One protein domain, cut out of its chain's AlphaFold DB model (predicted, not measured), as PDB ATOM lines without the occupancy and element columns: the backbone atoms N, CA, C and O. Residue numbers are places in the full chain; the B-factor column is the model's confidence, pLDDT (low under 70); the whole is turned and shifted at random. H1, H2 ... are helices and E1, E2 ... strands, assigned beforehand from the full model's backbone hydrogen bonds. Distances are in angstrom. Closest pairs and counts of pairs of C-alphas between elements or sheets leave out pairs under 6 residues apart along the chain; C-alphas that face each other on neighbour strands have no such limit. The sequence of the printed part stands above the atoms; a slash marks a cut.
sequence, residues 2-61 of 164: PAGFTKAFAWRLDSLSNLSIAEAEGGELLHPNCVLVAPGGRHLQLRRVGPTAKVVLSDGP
ATOM      1  N   PRO A   2     221.353 133.332  -1.437       85.19
ATOM      2  CA  PRO A   2     222.011 132.697  -2.580       85.19
ATOM      3  C   PRO A   2     223.076 131.675  -2.166       85.19
ATOM      4  O   PRO A   2     223.625 131.751  -1.063       85.19
ATOM      5  N   ALA A   3     223.388 130.737  -3.064       82.56
ATOM      6  CA  ALA A   3     224.480 129.788  -2.865       82.56
ATOM      7  C   ALA A   3     225.814 130.527  -2.630       82.56
ATOM      8  O   ALA A   3     226.072 131.564  -3.240       82.56
ATOM      9  N   GLY A   4     226.639 130.012  -1.716       81.69
ATOM     10  CA  GLY A   4     227.939 130.594  -1.351       81.69
ATOM     11  C   GLY A   4     227.899 131.658  -0.245       81.69
ATOM     12  O   GLY A   4     228.912 131.874   0.415       81.69
ATOM     13  N   PHE A   5     226.743 132.271   0.037       93.00
ATOM     14  CA  PHE A   5     226.610 133.252   1.128       93.00
ATOM     15  C   PHE A   5     226.339 132.599   2.490       93.00
ATOM     16  O   PHE A   5     226.735 133.128   3.528       93.00
ATOM     17  N   THR A   6     225.688 131.435   2.494       94.94
ATOM     18  CA  THR A   6     225.325 130.656   3.692       94.94
ATOM     19  C   THR A   6     226.542 130.221   4.507       94.94
ATOM     20  O   THR A   6     226.512 130.349   5.731       94.94
ATOM     21  N   LYS A   7     227.654 129.864   3.856       94.75
ATOM     22  CA  LYS A   7     228.927 129.560   4.525       94.75
ATOM     23  C   LYS A   7     229.534 130.759   5.251       94.75
ATOM     24  O   LYS A   7     229.881 130.658   6.426       94.75
ATOM     25  N   ALA A   8     229.642 131.903   4.574       95.94
ATOM     26  CA  ALA A   8     230.178 133.127   5.175       95.94
ATOM     27  C   ALA A   8     229.292 133.623   6.331       95.94
ATOM     28  O   ALA A   8     229.799 134.071   7.358       95.94
ATOM     29  N   PHE A   9     227.971 133.493   6.182       97.25
ATOM     30  CA  PHE A   9     227.013 133.805   7.236       97.25
ATOM     31  C   PHE A   9     227.192 132.908   8.467       97.25
ATOM     32  O   PHE A   9     227.302 133.428   9.577       97.25
ATOM     33  N   ALA A  10     227.287 131.588   8.281       97.50
ATOM     34  CA  ALA A  10     227.519 130.649   9.378       97.50
ATOM     35  C   ALA A  10     228.831 130.952  10.116       97.50
ATOM     36  O   ALA A  10     228.822 131.091  11.335       97.50
ATOM     37  N   TRP A  11     229.927 131.169   9.377       97.00
ATOM     38  CA  TRP A  11     231.221 131.549   9.953       97.00
ATOM     39  C   TRP A  11     231.144 132.847  10.766       97.00
ATOM     40  O   TRP A  11     231.699 132.951  11.861       97.00
ATOM     41  N   ARG A  12     230.414 133.851  10.263       97.81
ATOM     42  CA  ARG A  12     230.238 135.114  10.981       97.81
ATOM     43  C   ARG A  12     229.487 134.912  12.296       97.81
ATOM     44  O   ARG A  12     229.886 135.505  13.296       97.81
ATOM     45  N   LEU A  13     228.425 134.106  12.301       97.88
ATOM     46  CA  LEU A  13     227.669 133.794  13.517       97.88
ATOM     47  C   LEU A  13     228.507 133.006  14.526       97.88
ATOM     48  O   LEU A  13     228.475 133.336  15.709       97.88
ATOM     49  N   ASP A  14     229.272 132.018  14.060       98.06
ATOM     50  CA  ASP A  14     230.194 131.229  14.885       98.06
ATOM     51  C   ASP A  14     231.194 132.142  15.613       98.06
ATOM     52  O   ASP A  14     231.316 132.085  16.832       98.06
ATOM     53  N   SER A  15     231.783 133.116  14.903       97.88
ATOM     54  CA  SER A  15     232.733 134.085  15.486       97.88
ATOM     55  C   SER A  15     232.159 134.988  16.591       97.88
ATOM     56  O   SER A  15     232.914 135.664  17.289       97.88
ATOM     57  N   LEU A  16     230.831 135.057  16.716       97.81
ATOM     58  CA  LEU A  16     230.112 135.926  17.653       97.81
ATOM     59  C   LEU A  16     229.359 135.143  18.736       97.81
ATOM     60  O   LEU A  16     228.663 135.749  19.552       97.81
ATOM     61  N   SER A  17     229.448 133.813  18.725       96.31
ATOM     62  CA  SER A  17     228.627 132.932  19.546       96.31
ATOM     63  C   SER A  17     229.485 131.963  20.354       96.31
ATOM     64  O   SER A  17     230.592 131.611  19.971       96.31
ATOM     65  N   ASN A  18     228.939 131.489  21.474       95.56
ATOM     66  CA  ASN A  18     229.508 130.363  22.223       95.56
ATOM     67  C   ASN A  18     228.997 129.000  21.710       95.56
ATOM     68  O   ASN A  18     229.356 127.960  22.258       95.56
ATOM     69  N   LEU A  19     228.090 129.003  20.728       96.88
ATOM     70  CA  LEU A  19     227.607 127.799  20.051       96.88
ATOM     71  C   LEU A  19     228.531 127.468  18.885       96.88
ATOM     72  O   LEU A  19     229.068 128.379  18.269       96.88
ATOM     73  N   SER A  20     228.629 126.186  18.538       97.50
ATOM     74  CA  SER A  20     229.276 125.787  17.289       97.50
ATOM     75  C   SER A  20     228.292 125.970  16.139       97.50
ATOM     76  O   SER A  20     227.223 125.357  16.138       97.50
ATOM     77  N   ILE A  21     228.618 126.840  15.187       98.38
ATOM     78  CA  ILE A  21     227.743 127.196  14.071       98.38
ATOM     79  C   ILE A  21     228.450 126.904  12.749       98.38
ATOM     80  O   ILE A  21     229.531 127.414  12.473       98.38
ATOM     81  N   ALA A  22     227.815 126.108  11.892       97.81
ATOM     82  CA  ALA A  22     228.355 125.760  10.582       97.81
ATOM     83  C   ALA A  22     227.259 125.729   9.513       97.81
ATOM     84  O   ALA A  22     226.072 125.593   9.807       97.81
ATOM     85  N   GLU A  23     227.655 125.863   8.249       98.19
ATOM     86  CA  GLU A  23     226.792 125.470   7.136       98.19
ATOM     87  C   GLU A  23     226.724 123.942   7.087       98.19
ATOM     88  O   GLU A  23     227.741 123.280   7.271       98.19
ATOM     89  N   ALA A  24     225.535 123.386   6.858       97.81
ATOM     90  CA  ALA A  24     225.381 121.944   6.749       97.81
ATOM     91  C   ALA A  24     225.956 121.412   5.427       97.81
ATOM     92  O   ALA A  24     225.623 121.901   4.345       97.81
ATOM     93  N   GLU A  25     226.738 120.347   5.520       96.75
ATOM     94  CA  GLU A  25     227.373 119.609   4.427       96.75
ATOM     95  C   GLU A  25     226.606 118.317   4.077       96.75
ATOM     96  O   GLU A  25     226.656 117.839   2.940       96.75
ATOM     97  N   GLY A  26     225.811 117.794   5.015       96.81
ATOM     98  CA  GLY A  26     225.009 116.583   4.877       96.81
ATOM     99  C   GLY A  26     225.660 115.357   5.527       96.81
ATOM    100  O   GLY A  26     226.818 115.031   5.292       96.81
ATOM    101  N   GLY A  27     224.863 114.603   6.288       97.00
ATOM    102  CA  GLY A  27     225.292 113.398   7.001       97.00
ATOM    103  C   GLY A  27     225.647 113.621   8.472       97.00
ATOM    104  O   GLY A  27     225.709 112.641   9.215       97.00
ATOM    105  N   GLU A  28     225.802 114.871   8.907       97.56
ATOM    106  CA  GLU A  28     226.113 115.235  10.288       97.56
ATOM    107  C   GLU A  28     224.991 114.817  11.229       97.56
ATOM    108  O   GLU A  28     223.806 114.974  10.923       97.56
ATOM    109  N   LEU A  29     225.361 114.303  12.399       96.94
ATOM    110  CA  LEU A  29     224.420 114.038  13.479       96.94
ATOM    111  C   LEU A  29     224.086 115.339  14.214       96.94
ATOM    112  O   LEU A  29     224.944 116.194  14.426       96.94
ATOM    113  N   LEU A  30     222.834 115.468  14.648       95.50
ATOM    114  CA  LEU A  30     222.439 116.564  15.519       95.50
ATOM    115  C   LEU A  30     222.970 116.334  16.934       95.50
ATOM    116  O   LEU A  30     222.715 115.296  17.557       95.50
ATOM    117  N   HIS A  31     223.667 117.346  17.445       93.31
ATOM    118  CA  HIS A  31     224.248 117.379  18.780       93.31
ATOM    119  C   HIS A  31     223.843 118.663  19.519       93.31
ATOM    120  O   HIS A  31     223.603 119.691  18.880       93.31
ATOM    121  N   PRO A  32     223.760 118.638  20.861       94.75
ATOM    122  CA  PRO A  32     223.559 119.849  21.651       94.75
ATOM    123  C   PRO A  32     224.630 120.909  21.370       94.75
ATOM    124  O   PRO A  32     225.769 120.575  21.054       94.75
ATOM    125  N   ASN A  33     224.269 122.181  21.553       95.38
ATOM    126  CA  ASN A  33     225.143 123.348  21.355       95.38
ATOM    127  C   ASN A  33     225.692 123.523  19.923       95.38
ATOM    128  O   ASN A  33     226.661 124.255  19.726       95.38
ATOM    129  N   CYS A  34     225.053 122.887  18.939       96.06
ATOM    130  CA  CYS A  34     225.356 123.024  17.519       96.06
ATOM    131  C   CYS A  34     224.193 123.703  16.779       96.06
ATOM    132  O   CYS A  34     223.024 123.405  17.042       96.06
ATOM    133  N   VAL A  35     224.510 124.599  15.844       97.88
ATOM    134  CA  VAL A  35     223.560 125.231  14.922       97.88
ATOM    135  C   VAL A  35     224.020 124.967  13.495       97.88
ATOM    136  O   VAL A  35     225.146 125.290  13.125       97.88
ATOM    137  N   LEU A  36     223.125 124.414  12.683       98.19
ATOM    138  CA  LEU A  36     223.394 124.116  11.282       98.19
ATOM    139  C   LEU A  36     222.575 125.037  10.384       98.19
ATOM    140  O   LEU A  36     221.348 125.088  10.470       98.19
ATOM    141  N   VAL A  37     223.266 125.770   9.517       98.19
ATOM    142  CA  VAL A  37     222.669 126.662   8.523       98.19
ATOM    143  C   VAL A  37     222.448 125.878   7.234       98.19
ATOM    144  O   VAL A  37     223.375 125.271   6.702       98.19
ATOM    145  N   ALA A  38     221.223 125.897   6.708       97.94
ATOM    146  CA  ALA A  38     220.918 125.253   5.435       97.94
ATOM    147  C   ALA A  38     221.713 125.906   4.285       97.94
ATOM    148  O   ALA A  38     221.648 127.131   4.144       97.94
ATOM    149  N   PRO A  39     222.424 125.130   3.447       97.31
ATOM    150  CA  PRO A  39     223.157 125.682   2.316       97.31
ATOM    151  C   PRO A  39     222.198 126.208   1.243       97.31
ATOM    152  O   PRO A  39     221.161 125.605   0.953       97.31
ATOM    153  N   GLY A  40     222.555 127.330   0.615       95.81
ATOM    154  CA  GLY A  40     221.793 127.887  -0.503       95.81
ATOM    155  C   GLY A  40     221.687 126.898  -1.671       95.81
ATOM    156  O   GLY A  40     222.663 126.246  -2.031       95.81
ATOM    157  N   GLY A  41     220.505 126.792  -2.286       95.00
ATOM    158  CA  GLY A  41     220.286 125.937  -3.456       95.00
ATOM    159  C   GLY A  41     219.983 124.464  -3.160       95.00
ATOM    160  O   GLY A  41     219.684 123.730  -4.097       95.00
ATOM    161  N   ARG A  42     219.959 124.030  -1.891       96.88
ATOM    162  CA  ARG A  42     219.527 122.675  -1.490       96.88
ATOM    163  C   ARG A  42     218.551 122.751  -0.322       96.88
ATOM    164  O   ARG A  42     218.605 123.687   0.466       96.88
ATOM    165  N   HIS A  43     217.658 121.777  -0.184       98.31
ATOM    166  CA  HIS A  43     216.833 121.661   1.015       98.31
ATOM    167  C   HIS A  43     217.605 120.947   2.119       98.31
ATOM    168  O   HIS A  43     218.210 119.904   1.875       98.31
ATOM    169  N   LEU A  44     217.530 121.487   3.333       98.56
ATOM    170  CA  LEU A  44     217.958 120.801   4.543       98.56
ATOM    171  C   LEU A  44     216.769 120.035   5.118       98.56
ATOM    172  O   LEU A  44     215.714 120.610   5.379       98.56
ATOM    173  N   GLN A  45     216.952 118.738   5.311       98.56
ATOM    174  CA  GLN A  45     215.995 117.829   5.930       98.56
ATOM    175  C   GLN A  45     216.669 117.079   7.071       98.56
ATOM    176  O   GLN A  45     217.894 116.940   7.111       98.56
ATOM    177  N   LEU A  46     215.861 116.547   7.977       98.25
ATOM    178  CA  LEU A  46     216.326 115.656   9.027       98.25
ATOM    179  C   LEU A  46     215.868 114.228   8.748       98.25
ATOM    180  O   LEU A  46     214.759 113.990   8.278       98.25
ATOM    181  N   ARG A  47     216.724 113.257   9.072       98.19
ATOM    182  CA  ARG A  47     216.384 111.830   9.044       98.19
ATOM    183  C   ARG A  47     216.753 111.182  10.365       98.19
ATOM    184  O   ARG A  47     217.892 111.304  10.812       98.19
ATOM    185  N   ARG A  48     215.814 110.453  10.966       97.25
ATOM    186  CA  ARG A  48     216.028 109.744  12.233       97.25
ATOM    187  C   ARG A  48     217.156 108.711  12.109       97.25
ATOM    188  O   ARG A  48     217.198 107.937  11.155       97.25
ATOM    189  N   VAL A  49     218.050 108.700  13.095       95.94
ATOM    190  CA  VAL A  49     219.133 107.723  13.263       95.94
ATOM    191  C   VAL A  49     219.201 107.362  14.746       95.94
ATOM    192  O   VAL A  49     219.739 108.109  15.563       95.94
ATOM    193  N   GLY A  50     218.599 106.225  15.107       91.94
ATOM    194  CA  GLY A  50     218.475 105.798  16.502       91.94
ATOM    195  C   GLY A  50     217.766 106.857  17.370       91.94
ATOM    196  O   GLY A  50     216.653 107.276  17.023       91.94
ATOM    197  N   PRO A  51     218.378 107.304  18.486       88.00
ATOM    198  CA  PRO A  51     217.785 108.309  19.370       88.00
ATOM    199  C   PRO A  51     217.938 109.751  18.857       88.00
ATOM    200  O   PRO A  51     217.340 110.655  19.437       88.00
ATOM    201  N   THR A  52     218.729 109.977  17.802       92.12
ATOM    202  CA  THR A  52     218.987 111.304  17.226       92.12
ATOM    203  C   THR A  52     218.488 111.388  15.776       92.12
ATOM    204  O   THR A  52     217.766 110.513  15.287       92.12
ATOM    205  N   ALA A  53     218.852 112.458  15.080       96.81
ATOM    206  CA  ALA A  53     218.675 112.623  13.652       96.81
ATOM    207  C   ALA A  53     219.986 113.066  13.006       96.81
ATOM    208  O   ALA A  53     220.880 113.589  13.673       96.81
ATOM    209  N   LYS A  54     220.077 112.856  11.697       97.81
ATOM    210  CA  LYS A  54     221.140 113.398  10.863       97.81
ATOM    211  C   LYS A  54     220.595 114.342   9.814       97.81
ATOM    212  O   LYS A  54     219.450 114.177   9.381       97.81
ATOM    213  N   VAL A  55     221.434 115.263   9.366       98.38
ATOM    214  CA  VAL A  55     221.116 116.134   8.243       98.38
ATOM    215  C   VAL A  55     221.156 115.349   6.937       98.38
ATOM    216  O   VAL A  55     222.041 114.528   6.690       98.38
ATOM    217  N   VAL A  56     220.170 115.600   6.088       98.31
ATOM    218  CA  VAL A  56     220.115 115.137   4.706       98.31
ATOM    219  C   VAL A  56     219.883 116.355   3.830       98.31
ATOM    220  O   VAL A  56     218.950 117.122   4.059       98.31
ATOM    221  N   LEU A  57     220.733 116.526   2.822       98.31
ATOM    222  CA  LEU A  57     220.566 117.571   1.824       98.31
ATOM    223  C   LEU A  57     219.942 116.977   0.566       98.31
ATOM    224  O   LEU A  57     220.456 115.998   0.023       98.31
ATOM    225  N   SER A  58     218.859 117.580   0.090       97.12
ATOM    226  CA  SER A  58     218.171 117.153  -1.127       97.12
ATOM    227  C   SER A  58     218.100 118.281  -2.151       97.12
ATOM    228  O   SER A  58     218.032 119.463  -1.809       97.12
ATOM    229  N   ASP A  59     218.137 117.909  -3.428       96.38
ATOM    230  CA  ASP A  59     217.999 118.837  -4.553       96.38
ATOM    231  C   ASP A  59     216.591 118.747  -5.158       96.38
ATOM    232  O   ASP A  59     216.395 118.470  -6.338       96.38
ATOM    233  N   GLY A  60     215.584 118.893  -4.296       95.31
ATOM    234  CA  GLY A  60     214.184 118.929  -4.713       95.31
ATOM    235  C   GLY A  60     213.814 120.215  -5.472       95.31
ATOM    236  O   GLY A  60     214.609 121.164  -5.542       95.31
ATOM    237  N   PRO A  61     212.597 120.272  -6.043       97.19
ATOM    238  CA  PRO A  61     212.048 121.517  -6.565       97.19
ATOM    239  C   PRO A  61     211.821 122.526  -5.425       97.19
ATOM    240  O   PRO A  61     211.582 122.105  -4.292       97.19
TER     241      PRO A  61
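Overview. This is residues 2 to 61 of the 164 residues of the protein "CheB-type methylesterase domain-containing protein" of Planctomycetes bacterium RBG_13_63_9 (UniProt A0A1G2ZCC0). The model is a flat row of parts: a long two-stranded hairpin, E3 and E4, along one side, a short parallel pair of strands, E1 and E2, in the middle, and the helix H1 on the other side, beside E1. Residues 24 to 33 loop out from E1 toward the hairpin and back to E2. The printed part has 60 residues, with one named helix and four named strands in the order H1, E1, E2, E3, E4, of mixed class, helices and strands. It is compact, with a radius of gyration of the C-alphas of 11.9 A, and spans 32 by 30 by 11 A.

Along the chain. E3 is residues 43 to 49, 18.7 A long, and E4 is residues 52 to 58, 19.3 A long, ending at C-alpha 58 (218.171, 117.153, -1.127). E1 is residues 20 to 23, 10.5 A, and E2 is residues 34 to 37, 10.1 A. H1 is residues 5 to 14, 14.4 A, beginning at C-alpha 5 (226.610, 133.252, 1.128).

Arrangement. E3 and E4 are a hairpin, antiparallel at 147 degrees, with N 45 and O 56 within hydrogen-bond range at 2.9 A. E2 and E3 are apart, and so are E2 and E4. E1 and E2 are parallel at 22 degrees, with N 35 and O 20 at 2.8 A. The closest C-alphas of H1 and E1 are those of Asp 14 and Ile 21, 4.8 A. Those of H1 and E2 are Ala 10 and Val 37, 6.3 A. In H1 every O i to N i+4 pair is within hydrogen-bond range.

Size, cuts and confidence. The C-alphas farthest apart are those of Asn 18 and Pro 61, 34.8 A. The printed part has no cut, and no link is long. The mean pLDDT of the printed part is 96.0, and no printed residue is under 70.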